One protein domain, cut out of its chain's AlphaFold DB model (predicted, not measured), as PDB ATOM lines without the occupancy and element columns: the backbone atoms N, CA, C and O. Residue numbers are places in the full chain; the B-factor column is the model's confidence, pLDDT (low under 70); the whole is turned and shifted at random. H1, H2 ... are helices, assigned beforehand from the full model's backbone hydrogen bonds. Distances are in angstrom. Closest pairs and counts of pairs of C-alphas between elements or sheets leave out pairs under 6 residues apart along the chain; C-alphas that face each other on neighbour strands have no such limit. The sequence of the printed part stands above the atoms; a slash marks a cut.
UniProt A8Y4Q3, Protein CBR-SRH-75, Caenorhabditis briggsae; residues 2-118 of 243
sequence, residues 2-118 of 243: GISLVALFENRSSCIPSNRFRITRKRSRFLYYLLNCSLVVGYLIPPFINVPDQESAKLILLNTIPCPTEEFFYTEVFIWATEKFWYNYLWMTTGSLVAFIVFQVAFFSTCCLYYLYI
ATOM      1  N   GLY A   2     466.559 368.869 518.859       86.88
ATOM      2  CA  GLY A   2     467.182 370.096 519.390       86.88
ATOM      3  C   GLY A   2     468.500 370.494 518.708       86.88
ATOM      4  O   GLY A   2     468.622 371.608 518.204       86.88
ATOM      5  N   ILE A   3     469.452 369.563 518.579       90.94
ATOM      6  CA  ILE A   3     470.757 369.850 517.950       90.94
ATOM      7  C   ILE A   3     470.624 370.221 516.466       90.94
ATOM      8  O   ILE A   3     471.322 371.111 515.988       90.94
ATOM      9  N   SER A   4     469.685 369.612 515.735       90.69
ATOM     10  CA  SER A   4     469.424 369.983 514.338       90.69
ATOM     11  C   SER A   4     468.888 371.411 514.197       90.69
ATOM     12  O   SER A   4     469.228 372.080 513.222       90.69
ATOM     13  N   LEU A   5     468.101 371.909 515.162       91.75
ATOM     14  CA  LEU A   5     467.662 373.309 515.179       91.75
ATOM     15  C   LEU A   5     468.838 374.251 515.449       91.75
ATOM     16  O   LEU A   5     469.013 375.224 514.719       91.75
ATOM     17  N   VAL A   6     469.684 373.927 516.431       94.75
ATOM     18  CA  VAL A   6     470.913 374.688 516.713       94.75
ATOM     19  C   VAL A   6     471.799 374.758 515.469       94.75
ATOM     20  O   VAL A   6     472.189 375.845 515.054       94.75
ATOM     21  N   ALA A   7     472.048 373.620 514.816       93.94
ATOM     22  CA  ALA A   7     472.838 373.561 513.590       93.94
ATOM     23  C   ALA A   7     472.219 374.370 512.447       93.94
ATOM     24  O   ALA A   7     472.935 375.045 511.705       93.94
ATOM     25  N   LEU A   8     470.892 374.345 512.314       93.69
ATOM     26  CA  LEU A   8     470.182 375.122 511.308       93.69
ATOM     27  C   LEU A   8     470.364 376.628 511.536       93.69
ATOM     28  O   LEU A   8     470.774 377.320 510.605       93.69
ATOM     29  N   PHE A   9     470.104 377.132 512.746       95.25
ATOM     30  CA  PHE A   9     470.238 378.560 513.064       95.25
ATOM     31  C   PHE A   9     471.694 379.036 513.065       95.25
ATOM     32  O   PHE A   9     471.977 380.099 512.506       95.25
ATOM     33  N   GLU A  10     472.626 378.238 513.593       95.69
ATOM     34  CA  GLU A  10     474.063 378.512 513.495       95.69
ATOM     35  C   GLU A  10     474.463 378.668 512.026       95.69
ATOM     36  O   GLU A  10     475.039 379.692 511.657       95.69
ATOM     37  N   ASN A  11     474.062 377.726 511.164       94.06
ATOM     38  CA  ASN A  11     474.394 377.772 509.744       94.06
ATOM     39  C   ASN A  11     473.852 379.042 509.075       94.06
ATOM     40  O   ASN A  11     474.547 379.655 508.266       94.06
ATOM     41  N   ARG A  12     472.632 379.479 509.430       92.81
ATOM     42  CA  ARG A  12     472.071 380.742 508.917       92.81
ATOM     43  C   ARG A  12     472.875 381.944 509.366       92.81
ATOM     44  O   ARG A  12     473.202 382.786 508.532       92.81
ATOM     45  N   SER A  13     473.229 381.990 510.645       93.88
ATOM     46  CA  SER A  13     474.030 383.077 511.197       93.88
ATOM     47  C   SER A  13     475.417 383.142 510.544       93.88
ATOM     48  O   SER A  13     475.912 384.231 510.254       93.88
ATOM     49  N   SER A  14     476.013 381.988 510.230       92.75
ATOM     50  CA  SER A  14     477.331 381.872 509.604       92.75
ATOM     51  C   SER A  14     477.323 382.176 508.099       92.75
ATOM     52  O   SER A  14     478.362 382.541 507.545       92.75
ATOM     53  N   CYS A  15     476.169 382.091 507.423       90.44
ATOM     54  CA  CYS A  15     476.009 382.528 506.029       90.44
ATOM     55  C   CYS A  15     476.020 384.056 505.854       90.44
ATOM     56  O   CYS A  15     476.062 384.528 504.717       90.44
ATOM     57  N   ILE A  16     475.950 384.830 506.940       90.81
ATOM     58  CA  ILE A  16     476.003 386.292 506.902       90.81
ATOM     59  C   ILE A  16     477.470 386.720 507.062       90.81
ATOM     60  O   ILE A  16     478.032 386.561 508.147       90.81
ATOM     61  N   PRO A  17     478.128 387.268 506.021       87.62
ATOM     62  CA  PRO A  17     479.559 387.559 506.085       87.62
ATOM     63  C   PRO A  17     479.938 388.611 507.130       87.62
ATOM     64  O   PRO A  17     481.036 388.539 507.668       87.62
ATOM     65  N   SER A  18     479.037 389.554 507.420       86.25
ATOM     66  CA  SER A  18     479.231 390.622 508.406       86.25
ATOM     67  C   SER A  18     479.037 390.175 509.860       86.25
ATOM     68  O   SER A  18     479.292 390.960 510.771       86.25
ATOM     69  N   ASN A  19     478.605 388.932 510.100       89.81
ATOM     70  CA  ASN A  19     478.401 388.425 511.450       89.81
ATOM     71  C   ASN A  19     479.737 388.172 512.167       89.81
ATOM     72  O   ASN A  19     480.514 387.310 511.754       89.81
ATOM     73  N   ARG A  20     479.971 388.871 513.285       88.12
ATOM     74  CA  ARG A  20     481.178 388.715 514.116       88.12
ATOM     75  C   ARG A  20     481.281 387.332 514.766       88.12
ATOM     76  O   ARG A  20     482.385 386.832 514.948       88.12
ATOM     77  N   PHE A  21     480.149 386.713 515.096       89.25
ATOM     78  CA  PHE A  21     480.081 385.413 515.775       89.25
ATOM     79  C   PHE A  21     480.101 384.220 514.809       89.25
ATOM     80  O   PHE A  21     479.872 383.081 515.207       89.25
ATOM     81  N   ARG A  22     480.360 384.471 513.524       91.00
ATOM     82  CA  ARG A  22     480.420 383.444 512.486       91.00
ATOM     83  C   ARG A  22     481.545 382.443 512.757       91.00
ATOM     84  O   ARG A  22     482.721 382.808 512.832       91.00
ATOM     85  N   ILE A  23     481.204 381.156 512.755       91.00
ATOM     86  CA  ILE A  23     482.182 380.069 512.868       91.00
ATOM     87  C   ILE A  23     482.762 379.781 511.476       91.00
ATOM     88  O   ILE A  23     482.154 379.115 510.640       91.00
ATOM     89  N   THR A  24     483.954 380.304 511.194       87.56
ATOM     90  CA  THR A  24     484.593 380.189 509.867       87.56
ATOM     91  C   THR A  24     485.368 378.888 509.673       87.56
ATOM     92  O   THR A  24     485.378 378.317 508.581       87.56
ATOM     93  N   ARG A  25     486.045 378.413 510.723       92.75
ATOM     94  CA  ARG A  25     486.953 377.264 510.650       92.75
ATOM     95  C   ARG A  25     486.170 375.951 510.688       92.75
ATOM     96  O   ARG A  25     485.444 375.688 511.643       92.75
ATOM     97  N   LYS A  26     486.406 375.077 509.700       91.69
ATOM     98  CA  LYS A  26     485.775 373.743 509.615       91.69
ATOM     99  C   LYS A  26     485.998 372.904 510.880       91.69
ATOM    100  O   LYS A  26     485.049 372.318 511.382       91.69
ATOM    101  N   ARG A  27     487.226 372.897 511.423       94.12
ATOM    102  CA  ARG A  27     487.559 372.173 512.667       94.12
ATOM    103  C   ARG A  27     486.758 372.686 513.865       94.12
ATOM    104  O   ARG A  27     486.178 371.884 514.579       94.12
ATOM    105  N   SER A  28     486.665 374.004 514.049       93.44
ATOM    106  CA  SER A  28     485.883 374.601 515.142       93.44
ATOM    107  C   SER A  28     484.398 374.271 515.025       93.44
ATOM    108  O   SER A  28     483.770 373.942 516.022       93.44
ATOM    109  N   ARG A  29     483.846 374.292 513.806       93.25
ATOM    110  CA  ARG A  29     482.448 373.921 513.559       93.25
ATOM    111  C   ARG A  29     482.180 372.440 513.838       93.25
ATOM    112  O   ARG A  29     481.175 372.111 514.455       93.25
ATOM    113  N   PHE A  30     483.092 371.564 513.418       93.75
ATOM    114  CA  PHE A  30     483.015 370.137 513.722       93.75
ATOM    115  C   PHE A  30     483.055 369.884 515.233       93.75
ATOM    116  O   PHE A  30     482.166 369.221 515.755       93.75
ATOM    117  N   LEU A  31     484.026 370.472 515.941       95.81
ATOM    118  CA  LEU A  31     484.137 370.351 517.397       95.81
ATOM    119  C   LEU A  31     482.895 370.890 518.112       95.81
ATOM    120  O   LEU A  31     482.403 370.256 519.037       95.81
ATOM    121  N   TYR A  32     482.348 372.017 517.658       95.19
ATOM    122  CA  TYR A  32     481.131 372.599 518.218       95.19
ATOM    123  C   TYR A  32     479.926 371.648 518.135       95.19
ATOM    124  O   TYR A  32     479.227 371.450 519.132       95.19
ATOM    125  N   TYR A  33     479.690 371.028 516.975       94.38
ATOM    126  CA  TYR A  33     478.604 370.054 516.837       94.38
ATOM    127  C   TYR A  33     478.892 368.749 517.572       94.38
ATOM    128  O   TYR A  33     477.978 368.196 518.177       94.38
ATOM    129  N   LEU A  34     480.144 368.286 517.569       95.19
ATOM    130  CA  LEU A  34     480.552 367.097 518.310       95.19
ATOM    131  C   LEU A  34     480.267 367.269 519.804       95.19
ATOM    132  O   LEU A  34     479.610 366.418 520.384       95.19
ATOM    133  N   LEU A  35     480.669 368.393 520.402       95.06
ATOM    134  CA  LEU A  35     480.402 368.691 521.812       95.06
ATOM    135  C   LEU A  35     478.900 368.728 522.117       95.06
ATOM    136  O   LEU A  35     478.462 368.125 523.091       95.06
ATOM    137  N   ASN A  36     478.101 369.380 521.268       94.75
ATOM    138  CA  ASN A  36     476.646 369.412 521.430       94.75
ATOM    139  C   ASN A  36     476.021 368.005 521.380       94.75
ATOM    140  O   ASN A  36     475.178 367.680 522.212       94.75
ATOM    141  N   CYS A  37     476.442 367.161 520.435       93.69
ATOM    142  CA  CYS A  37     475.980 365.776 520.352       93.69
ATOM    143  C   CYS A  37     476.434 364.956 521.565       93.69
ATOM    144  O   CYS A  37     475.621 364.250 522.157       93.69
ATOM    145  N   SER A  38     477.700 365.081 521.968       94.06
ATOM    146  CA  SER A  38     478.256 364.361 523.114       94.06
ATOM    147  C   SER A  38     477.559 364.724 524.423       94.06
ATOM    148  O   SER A  38     477.347 363.837 525.238       94.06
ATOM    149  N   LEU A  39     477.148 365.982 524.625       92.88
ATOM    150  CA  LEU A  39     476.369 366.384 525.805       92.88
ATOM    151  C   LEU A  39     474.995 365.699 525.850       92.88
ATOM    152  O   LEU A  39     474.577 365.218 526.900       92.88
ATOM    153  N   VAL A  40     474.308 365.621 524.705       90.50
ATOM    154  CA  VAL A  40     472.988 364.976 524.600       90.50
ATOM    155  C   VAL A  40     473.080 363.456 524.739       90.50
ATOM    156  O   VAL A  40     472.192 362.842 525.310       90.50
ATOM    157  N   VAL A  41     474.138 362.823 524.242       91.00
ATOM    158  CA  VAL A  41     474.334 361.381 524.465       91.00
ATOM    159  C   VAL A  41     474.779 361.125 525.905       91.00
ATOM    160  O   VAL A  41     474.272 360.226 526.568       91.00
ATOM    161  N   GLY A  42     475.693 361.952 526.409       92.00
ATOM    162  CA  GLY A  42     476.347 361.782 527.699       92.00
ATOM    163  C   GLY A  42     475.396 361.817 528.888       92.00
ATOM    164  O   GLY A  42     475.598 361.051 529.822       92.00
ATOM    165  N   TYR A  43     474.343 362.640 528.861       89.88
ATOM    166  CA  TYR A  43     473.425 362.727 530.007       89.88
ATOM    167  C   TYR A  43     472.554 361.479 530.203       89.88
ATOM    168  O   TYR A  43     472.066 361.244 531.305       89.88
ATOM    169  N   LEU A  44     472.353 360.680 529.152       90.00
ATOM    170  CA  LEU A  44     471.597 359.432 529.242       90.00
ATOM    171  C   LEU A  44     472.437 358.297 529.837       90.00
ATOM    172  O   LEU A  44     471.878 357.353 530.386       90.00
ATOM    173  N   ILE A  45     473.767 358.387 529.756       91.94
ATOM    174  CA  ILE A  45     474.676 357.310 530.163       91.94
ATOM    175  C   ILE A  45     474.503 356.929 531.645       91.94
ATOM    176  O   ILE A  45     474.343 355.738 531.908       91.94
ATOM    177  N   PRO A  46     474.494 357.861 532.623       91.69
ATOM    178  CA  PRO A  46     474.437 357.470 534.031       91.69
ATOM    179  C   PRO A  46     473.162 356.693 534.408       91.69
ATOM    180  O   PRO A  46     473.312 355.638 535.028       91.69
ATOM    181  N   PRO A  47     471.944 357.104 533.991       90.12
ATOM    182  CA  PRO A  47     470.737 356.296 534.182       90.12
ATOM    183  C   PRO A  47     470.796 354.912 533.522       90.12
ATOM    184  O   PRO A  47     470.297 353.951 534.090       90.12
ATOM    185  N   PHE A  48     471.418 354.781 532.343       89.88
ATOM    186  CA  PHE A  48     471.546 353.483 531.660       89.88
ATOM    187  C   PHE A  48     472.550 352.529 532.318       89.88
ATOM    188  O   PHE A  48     472.401 351.317 532.197       89.88
ATOM    189  N   ILE A  49     473.568 353.049 533.009       91.38
ATOM    190  CA  ILE A  49     474.517 352.219 533.768       91.38
ATOM    191  C   ILE A  49     473.912 351.777 535.110       91.38
ATOM    192  O   ILE A  49     474.266 350.720 535.621       91.38
ATOM    193  N   ASN A  50     472.985 352.562 535.664       90.25
ATOM    194  CA  ASN A  50     472.365 352.327 536.970       90.25
ATOM    195  C   ASN A  50     470.890 351.921 536.834       90.25
ATOM    196  O   ASN A  50     470.030 352.403 537.571       90.25
ATOM    197  N   VAL A  51     470.588 351.061 535.860       90.56
ATOM    198  CA  VAL A  51     469.233 350.530 535.680       90.56
ATOM    199  C   VAL A  51     468.891 349.629 536.872       90.56
ATOM    200  O   VAL A  51     469.681 348.734 537.186       90.56
ATOM    201  N   PRO A  52     467.742 349.839 537.543       90.38
ATOM    202  CA  PRO A  52     467.340 348.995 538.657       90.38
ATOM    203  C   PRO A  52     466.989 347.584 538.178       90.38
ATOM    204  O   PRO A  52     466.561 347.376 537.037       90.38
ATOM    205  N   ASP A  53     467.122 346.620 539.088       90.31
ATOM    206  CA  ASP A  53     466.601 345.276 538.876       90.31
ATOM    207  C   ASP A  53     465.094 345.334 538.558       90.31
ATOM    208  O   ASP A  53     464.319 346.018 539.230       90.31
ATOM    209  N   GLN A  54     464.680 344.660 537.486       89.94
ATOM    210  CA  GLN A  54     463.347 344.864 536.916       89.94
ATOM    211  C   GLN A  54     462.240 344.191 537.733       89.94
ATOM    212  O   GLN A  54     461.122 344.706 537.756       89.94
ATOM    213  N   GLU A  55     462.515 343.081 538.424       88.12
ATOM    214  CA  GLU A  55     461.510 342.423 539.269       88.12
ATOM    215  C   GLU A  55     461.191 343.280 540.495       88.12
ATOM    216  O   GLU A  55     460.028 343.610 540.752       88.12
ATOM    217  N   SER A  56     462.229 343.727 541.203       89.25
ATOM    218  CA  SER A  56     462.076 344.626 542.350       89.25
ATOM    219  C   SER A  56     461.466 345.973 541.955       89.25
ATOM    220  O   SER A  56     460.570 346.471 542.643       89.25
ATOM    221  N   ALA A  57     461.867 346.543 540.815       88.44
ATOM    222  CA  ALA A  57     461.306 347.796 540.321       88.44
ATOM    223  C   ALA A  57     459.801 347.696 540.028       88.44
ATOM    224  O   ALA A  57     459.052 348.617 540.362       88.44
ATOM    225  N   LYS A  58     459.337 346.578 539.453       88.06
ATOM    226  CA  LYS A  58     457.908 346.345 539.184       88.06
ATOM    227  C   LYS A  58     457.098 346.267 540.474       88.06
ATOM    228  O   LYS A  58     456.033 346.875 540.550       88.06
ATOM    229  N   LEU A  59     457.624 345.604 541.505       87.50
ATOM    230  CA  LEU A  59     456.987 345.555 542.826       87.50
ATOM    231  C   LEU A  59     456.907 346.940 543.484       87.50
ATOM    232  O   LEU A  59     455.874 347.302 544.043       87.50
ATOM    233  N   ILE A  60     457.967 347.749 543.378       87.19
ATOM    234  CA  ILE A  60     457.963 349.136 543.870       87.19
ATOM    235  C   ILE A  60     456.910 349.970 543.127       87.19
ATOM    236  O   ILE A  60     456.175 350.738 543.754       87.19
ATOM    237  N   LEU A  61     456.791 349.798 541.807       85.19
ATOM    238  CA  LEU A  61     455.809 350.527 541.011       85.19
ATOM    239  C   LEU A  61     454.368 350.143 541.371       85.19
ATOM    240  O   LEU A  61     453.525 351.032 541.430       85.19
ATOM    241  N   LEU A  62     454.092 348.875 541.691       87.06
ATOM    242  CA  LEU A  62     452.771 348.425 542.157       87.06
ATOM    243  C   LEU A  62     452.346 349.077 543.482       87.06
ATOM    244  O   LEU A  62     451.159 349.314 543.690       87.06
ATOM    245  N   ASN A  63     453.293 349.439 544.355       85.44
ATOM    246  CA  ASN A  63     452.977 350.235 545.549       85.44
ATOM    247  C   ASN A  63     452.570 351.677 545.204       85.44
ATOM    248  O   ASN A  63     451.868 352.321 545.978       85.44
ATOM    249  N   THR A  64     453.022 352.190 544.057       80.44
ATOM    250  CA  THR A  64     452.720 353.554 543.595       80.44
ATOM    251  C   THR A  64     451.444 353.591 542.748       80.44
ATOM    252  O   THR A  64     450.649 354.521 542.861       80.44
ATOM    253  N   ILE A  65     451.233 352.574 541.908       80.94
ATOM    254  CA  ILE A  65     450.079 352.418 541.020       80.94
ATOM    255  C   ILE A  65     449.429 351.062 541.346       80.94
ATOM    256  O   ILE A  65     449.810 350.048 540.760       80.94
ATOM    257  N   PRO A  66     448.454 351.018 542.274       77.69
ATOM    258  CA  PRO A  66     447.923 349.759 542.803       77.69
ATOM    259  C   PRO A  66     447.075 348.963 541.800       77.69
ATOM    260  O   PRO A  66     446.876 347.766 541.982       77.69
ATOM    261  N   CYS A  67     446.569 349.603 540.743       81.88
ATOM    262  CA  CYS A  67     445.766 348.959 539.703       81.88
ATOM    263  C   CYS A  67     446.295 349.355 538.313       81.88
ATOM    264  O   CYS A  67     445.747 350.268 537.686       81.88
ATOM    265  N   PRO A  68     447.408 348.757 537.849       82.00
ATOM    266  CA  PRO A  68     447.918 349.010 536.508       82.00
ATOM    267  C   PRO A  68     447.048 348.321 535.446       82.00
ATOM    268  O   PRO A  68     446.256 347.427 535.741       82.00
ATOM    269  N   THR A  69     447.214 348.720 534.186       82.31
ATOM    270  CA  THR A  69     446.582 348.036 533.051       82.31
ATOM    271  C   THR A  69     447.133 346.617 532.888       82.31
ATOM    272  O   THR A  69     448.274 346.344 533.254       82.31
ATOM    273  N   GLU A  70     446.349 345.714 532.291       83.75
ATOM    274  CA  GLU A  70     446.760 344.319 532.045       83.75
ATOM    275  C   GLU A  70     448.095 344.212 531.289       83.75
ATOM    276  O   GLU A  70     448.901 343.317 531.547       83.75
ATOM    277  N   GLU A  71     448.370 345.179 530.410       81.25
ATOM    278  CA  GLU A  71     449.627 345.323 529.669       81.25
ATOM    279  C   GLU A  71     450.859 345.269 530.584       81.25
ATOM    280  O   GLU A  71     451.888 344.732 530.183       81.25
ATOM    281  N   PHE A  72     450.757 345.757 531.823       82.62
ATOM    282  CA  PHE A  72     451.853 345.737 532.788       82.62
ATOM    283  C   PHE A  72     452.372 344.326 533.106       82.62
ATOM    284  O   PHE A  72     453.567 344.155 533.354       82.62
ATOM    285  N   PHE A  73     451.493 343.320 533.078       83.31
ATOM    286  CA  PHE A  73     451.833 341.935 533.421       83.31
ATOM    287  C   PHE A  73     452.253 341.107 532.207       83.31
ATOM    288  O   PHE A  73     453.137 340.260 532.323       83.31
ATOM    289  N   TYR A  74     451.628 341.343 531.050       81.44
ATOM    290  CA  TYR A  74     451.845 340.525 529.852       81.44
ATOM    291  C   TYR A  74     452.923 341.071 528.915       81.44
ATOM    292  O   TYR A  74     453.438 340.324 528.083       81.44
ATOM    293  N   THR A  75     453.261 342.359 529.018       78.50
ATOM    294  CA  THR A  75     454.289 342.983 528.176       78.50
ATOM    295  C   THR A  75     455.583 343.225 528.946       78.50
ATOM    296  O   THR A  75     455.607 343.335 530.175       78.50
ATOM    297  N   GLU A  76     456.693 343.323 528.214       77.56
ATOM    298  CA  GLU A  76     457.995 343.690 528.771       77.56
ATOM    299  C   GLU A  76     458.028 345.186 529.122       77.56
ATOM    300  O   GLU A  76     458.621 346.010 528.425       77.56
ATOM    301  N   VAL A  77     457.361 345.559 530.218       80.50
ATOM    302  CA  VAL A  77     457.457 346.915 530.768       80.50
ATOM    303  C   VAL A  77     458.842 347.112 531.368       80.50
ATOM    304  O   VAL A  77     459.223 346.419 532.315       80.50
ATOM    305  N   PHE A  78     459.568 348.083 530.820       84.19
ATOM    306  CA  PHE A  78     460.881 348.494 531.293       84.19
ATOM    307  C   PHE A  78     460.764 349.703 532.221       84.19
ATOM    308  O   PHE A  78     460.284 350.768 531.820       84.19
ATOM    309  N   ILE A  79     461.227 349.551 533.459       84.19
ATOM    310  CA  ILE A  79     461.240 350.631 534.444       84.19
ATOM    311  C   ILE A  79     462.623 351.263 534.442       84.19
ATOM    312  O   ILE A  79     463.618 350.632 534.797       84.19
ATOM    313  N   TRP A  80     462.667 352.527 534.028       82.25
ATOM    314  CA  TRP A  80     463.926 353.228 533.796       82.25
ATOM    315  C   TRP A  80     464.556 353.788 535.077       82.25
ATOM    316  O   TRP A  80     465.775 353.803 535.203       82.25
ATOM    317  N   ALA A  81     463.739 354.242 536.029       85.12
ATOM    318  CA  ALA A  81     464.196 354.777 537.306       85.12
ATOM    319  C   ALA A  81     463.098 354.643 538.369       85.12
ATOM    320  O   ALA A  81     461.946 354.989 538.113       85.12
ATOM    321  N   THR A  82     463.467 354.182 539.562       81.81
ATOM    322  CA  THR A  82     462.574 354.077 540.732       81.81
ATOM    323  C   THR A  82     462.981 355.021 541.859       81.81
ATOM    324  O   THR A  82     462.131 355.525 542.589       81.81
ATOM    325  N   GLU A  83     464.276 355.308 542.000       84.44
ATOM    326  CA  GLU A  83     464.766 356.181 543.062       84.44
ATOM    327  C   GLU A  83     464.528 357.663 542.752       84.44
ATOM    328  O   GLU A  83     464.770 358.153 541.643       84.44
ATOM    329  N   LYS A  84     464.157 358.421 543.791       86.62
ATOM    330  CA  LYS A  84     463.929 359.872 543.709       86.62
ATOM    331  C   LYS A  84     465.148 360.638 543.184       86.62
ATOM    332  O   LYS A  84     464.986 361.657 542.513       86.62
ATOM    333  N   PHE A  85     466.359 360.157 543.469       90.62
ATOM    334  CA  PHE A  85     467.593 360.739 542.943       90.62
ATOM    335  C   PHE A  85     467.617 360.726 541.409       90.62
ATOM    336  O   PHE A  85     467.793 361.778 540.795       90.62
ATOM    337  N   TRP A  86     467.373 359.566 540.791       89.88
ATOM    338  CA  TRP A  86     467.384 359.407 539.335       89.88
ATOM    339  C   TRP A  86     466.266 360.198 538.658       89.88
ATOM    340  O   TRP A  86     466.506 360.823 537.626       89.88
ATOM    341  N   TYR A  87     465.082 360.257 539.272       86.00
ATOM    342  CA  TYR A  87     463.992 361.110 538.795       86.00
ATOM    343  C   TYR A  87     464.393 362.594 538.770       86.00
ATOM    344  O   TYR A  87     464.274 363.264 537.741       86.00
ATOM    345  N   ASN A  88     464.941 363.100 539.882       90.00
ATOM    346  CA  ASN A  88     465.400 364.486 539.979       90.00
ATOM    347  C   ASN A  88     466.547 364.780 539.006       90.00
ATOM    348  O   ASN A  88     466.554 365.835 538.375       90.00
ATOM    349  N   TYR A  89     467.495 363.852 538.859       91.44
ATOM    350  CA  TYR A  89     468.584 363.954 537.888       91.44
ATOM    351  C   TYR A  89     468.038 364.090 536.461       91.44
ATOM    352  O   TYR A  89     468.350 365.062 535.774       91.44
ATOM    353  N   LEU A  90     467.166 363.167 536.037       90.00
ATOM    354  CA  LEU A  90     466.565 363.182 534.702       90.00
ATOM    355  C   LEU A  90     465.819 364.491 534.442       90.00
ATOM    356  O   LEU A  90     466.009 365.097 533.386       90.00
ATOM    357  N   TRP A  91     465.027 364.960 535.407       87.69
ATOM    358  CA  TRP A  91     464.271 366.205 535.279       87.69
ATOM    359  C   TRP A  91     465.182 367.433 535.162       87.69
ATOM    360  O   TRP A  91     465.092 368.197 534.197       87.69
ATOM    361  N   MET A  92     466.104 367.601 536.114       91.25
ATOM    362  CA  MET A  92     466.989 368.765 536.183       91.25
ATOM    363  C   MET A  92     467.941 368.830 534.990       91.25
ATOM    364  O   MET A  92     468.122 369.897 534.391       91.25
ATOM    365  N   THR A  93     468.534 367.699 534.609       91.94
ATOM    366  CA  THR A  93     469.469 367.643 533.485       91.94
ATOM    367  C   THR A  93     468.750 367.819 532.151       91.94
ATOM    368  O   THR A  93     469.226 368.592 531.317       91.94
ATOM    369  N   THR A  94     467.570 367.213 531.961       89.94
ATOM    370  CA  THR A  94     466.755 367.438 530.751       89.94
ATOM    371  C   THR A  94     466.344 368.904 530.633       89.94
ATOM    372  O   THR A  94     466.541 369.508 529.577       89.94
ATOM    373  N   GLY A  95     465.853 369.514 531.718       90.19
ATOM    374  CA  GLY A  95     465.497 370.936 531.744       90.19
ATOM    375  C   GLY A  95     466.681 371.844 531.405       90.19
ATOM    376  O   GLY A  95     466.563 372.737 530.564       90.19
ATOM    377  N   SER A  96     467.852 371.562 531.982       93.19
ATOM    378  CA  SER A  96     469.089 372.314 531.723       93.19
ATOM    379  C   SER A  96     469.553 372.194 530.267       93.19
ATOM    380  O   SER A  96     469.934 373.191 529.653       93.19
ATOM    381  N   LEU A  97     469.479 370.997 529.674       93.12
ATOM    382  CA  LEU A  97     469.823 370.767 528.267       93.12
ATOM    383  C   LEU A  97     468.861 371.477 527.314       93.12
ATOM    384  O   LEU A  97     469.301 372.096 526.343       93.12
ATOM    385  N   VAL A  98     467.555 371.420 527.593       90.56
ATOM    386  CA  VAL A  98     466.546 372.146 526.811       90.56
ATOM    387  C   VAL A  98     466.807 373.649 526.889       90.56
ATOM    388  O   VAL A  98     466.871 374.298 525.844       90.56
ATOM    389  N   ALA A  99     467.042 374.194 528.086       92.31
ATOM    390  CA  ALA A  99     467.375 375.606 528.269       92.31
ATOM    391  C   ALA A  99     468.648 376.000 527.501       92.31
ATOM    392  O   ALA A  99     468.664 377.020 526.812       92.31
ATOM    393  N   PHE A 100     469.688 375.163 527.541       95.06
ATOM    394  CA  PHE A 100     470.930 375.384 526.800       95.06
ATOM    395  C   PHE A 100     470.720 375.386 525.277       95.06
ATOM    396  O   PHE A 100     471.254 376.243 524.569       95.06
ATOM    397  N   ILE A 101     469.913 374.464 524.748       93.44
ATOM    398  CA  ILE A 101     469.551 374.414 523.322       93.44
ATOM    399  C   ILE A 101     468.746 375.655 522.922       93.44
ATOM    400  O   ILE A 101     469.053 376.283 521.906       93.44
ATOM    401  N   VAL A 102     467.745 376.035 523.723       93.06
ATOM    402  CA  VAL A 102     466.920 377.231 523.491       93.06
ATOM    403  C   VAL A 102     467.785 378.487 523.495       93.06
ATOM    404  O   VAL A 102     467.661 379.306 522.587       93.06
ATOM    405  N   PHE A 103     468.712 378.607 524.447       95.75
ATOM    406  CA  PHE A 103     469.665 379.711 524.505       95.75
ATOM    407  C   PHE A 103     470.506 379.810 523.226       95.75
ATOM    408  O   PHE A 103     470.601 380.886 522.637       95.75
ATOM    409  N   GLN A 104     471.063 378.694 522.741       96.19
ATOM    410  CA  GLN A 104     471.844 378.681 521.498       96.19
ATOM    411  C   GLN A 104     471.002 379.093 520.282       96.19
ATOM    412  O   GLN A 104     471.431 379.923 519.476       96.19
ATOM    413  N   VAL A 105     469.784 378.555 520.152       95.25
ATOM    414  CA  VAL A 105     468.860 378.930 519.071       95.25
ATOM    415  C   VAL A 105     468.509 380.418 519.146       95.25
ATOM    416  O   VAL A 105     468.567 381.105 518.124       95.25
ATOM    417  N   ALA A 106     468.191 380.932 520.336       95.44
ATOM    418  CA  ALA A 106     467.863 382.337 520.555       95.44
ATOM    419  C   ALA A 106     469.047 383.255 520.220       95.44
ATOM    420  O   ALA A 106     468.869 384.258 519.526       95.44
ATOM    421  N   PHE A 107     470.260 382.878 520.628       96.69
ATOM    422  CA  PHE A 107     471.487 383.602 520.309       96.69
ATOM    423  C   PHE A 107     471.686 383.741 518.792       96.69
ATOM    424  O   PHE A 107     471.741 384.858 518.272       96.69
ATOM    425  N   PHE A 108     471.699 382.630 518.047       96.50
ATOM    426  CA  PHE A 108     471.895 382.680 516.592       96.50
ATOM    427  C   PHE A 108     470.733 383.351 515.852       96.50
ATOM    428  O   PHE A 108     470.960 384.049 514.856       96.50
ATOM    429  N   SER A 109     469.501 383.185 516.340       95.19
ATOM    430  CA  SER A 109     468.326 383.896 515.820       95.19
ATOM    431  C   SER A 109     468.477 385.405 515.983       95.19
ATOM    432  O   SER A 109     468.226 386.154 515.039       95.19
ATOM    433  N   THR A 110     468.958 385.848 517.145       95.38
ATOM    434  CA  THR A 110     469.209 387.262 517.450       95.38
ATOM    435  C   THR A 110     470.307 387.827 516.556       95.38
ATOM    436  O   THR A 110     470.128 388.899 515.977       95.38
ATOM    437  N   CYS A 111     471.400 387.086 516.338       94.44
ATOM    438  CA  CYS A 111     472.423 387.472 515.363       94.44
ATOM    439  C   CYS A 111     471.823 387.644 513.958       94.44
ATOM    440  O   CYS A 111     472.071 388.653 513.298       94.44
ATOM    441  N   CYS A 112     471.003 386.692 513.501       93.62
ATOM    442  CA  CYS A 112     470.352 386.787 512.194       93.62
ATOM    443  C   CYS A 112     469.448 388.023 512.097       93.62
ATOM    444  O   CYS A 112     469.545 388.765 511.120       93.62
ATOM    445  N   LEU A 113     468.609 388.273 513.106       93.94
ATOM    446  CA  LEU A 113     467.730 389.443 513.162       93.94
ATOM    447  C   LEU A 113     468.528 390.748 513.104       93.94
ATOM    448  O   LEU A 113     468.266 391.594 512.245       93.94
ATOM    449  N   TYR A 114     469.544 390.878 513.957       93.19
ATOM    450  CA  TYR A 114     470.384 392.068 514.025       93.19
ATOM    451  C   TYR A 114     471.063 392.362 512.682       93.19
ATOM    452  O   TYR A 114     470.898 393.451 512.131       93.19
ATOM    453  N   TYR A 115     471.766 391.392 512.087       91.31
ATOM    454  CA  TYR A 115     472.502 391.640 510.844       91.31
ATOM    455  C   TYR A 115     471.605 391.744 509.601       91.31
ATOM    456  O   TYR A 115     471.930 392.482 508.669       91.31
ATOM    457  N   LEU A 116     470.459 391.053 509.558       90.88
ATOM    458  CA  LEU A 116     469.556 391.124 508.404       90.88
ATOM    459  C   LEU A 116     468.661 392.358 508.412       90.88
ATOM    460  O   LEU A 116     468.298 392.819 507.323       90.88
ATOM    461  N   TYR A 117     468.300 392.905 509.573       89.62
ATOM    462  CA  TYR A 117     467.336 394.007 509.672       89.62
ATOM    463  C   TYR A 117     467.952 395.313 510.160       89.62
ATOM    464  O   TYR A 117     467.692 396.338 509.532       89.62
ATOM    465  N   ILE A 118     468.803 395.269 511.184       89.25
ATOM    466  CA  ILE A 118     469.288 396.466 511.884       89.25
ATOM    467  C   ILE A 118     470.625 396.947 511.314       89.25
ATOM    468  O   ILE A 118     470.798 398.133 511.057       89.25
TER     469      ILE A 118
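AT A GLANCE: This is residues 2 to 118 of the 243 residues of the protein "Protein CBR-SRH-75" of Caenorhabditis briggsae (UniProt A8Y4Q3). A long, thin, extended rod: helix H6 runs along most of it, H1 and H2 lie beside H6, and a loose end holds H4 and H5, which touch no other helix. The 117 printed residues have six named helices, H1 to H6 in order, and no named strand: all helix. The radius of gyration of the C-alphas is 21.0 A; the spans are 61 by 28 by 25 A.

IN THESE COORDINATES: H1, residues 2 to 14, begins at C-alpha 2 (467.182, 370.096, 519.390). H2 is residues 26 to 42, 23.6 A long; H3 45 to 49; H4 54 to 64; H5 71 to 74. H6, 84 to 118, 48.8 A long, ends at C-alpha 118 (469.288, 396.466, 511.884).

HOW THE PARTS SIT: H1 touches residues 98 to 112 of H6, the same way at a shallow tilt of 21 degrees; the closest C-alphas, Val 6 and Val 105, are 5.3 A apart. H1 and H2 form a helical hairpin, touching with residues 3 to 7 and 33 to 37 alone; the closest C-alphas, Ile 3 and Asn 36, are 6.9 A apart. H3 is close to but not clearly touching H6. Every O i to N i+4 pair is within hydrogen-bond range in H1, H2, H3, H4 and H6; H5 is too short for one.

THE WHOLE: The C-alphas farthest apart, of Ser 18 and Cys 67, are 61.9 A apart. Residues 63 to 71 stand free. The link H1 to H2 is long. The printed part has no cut, and no printed residue is under pLDDT 70.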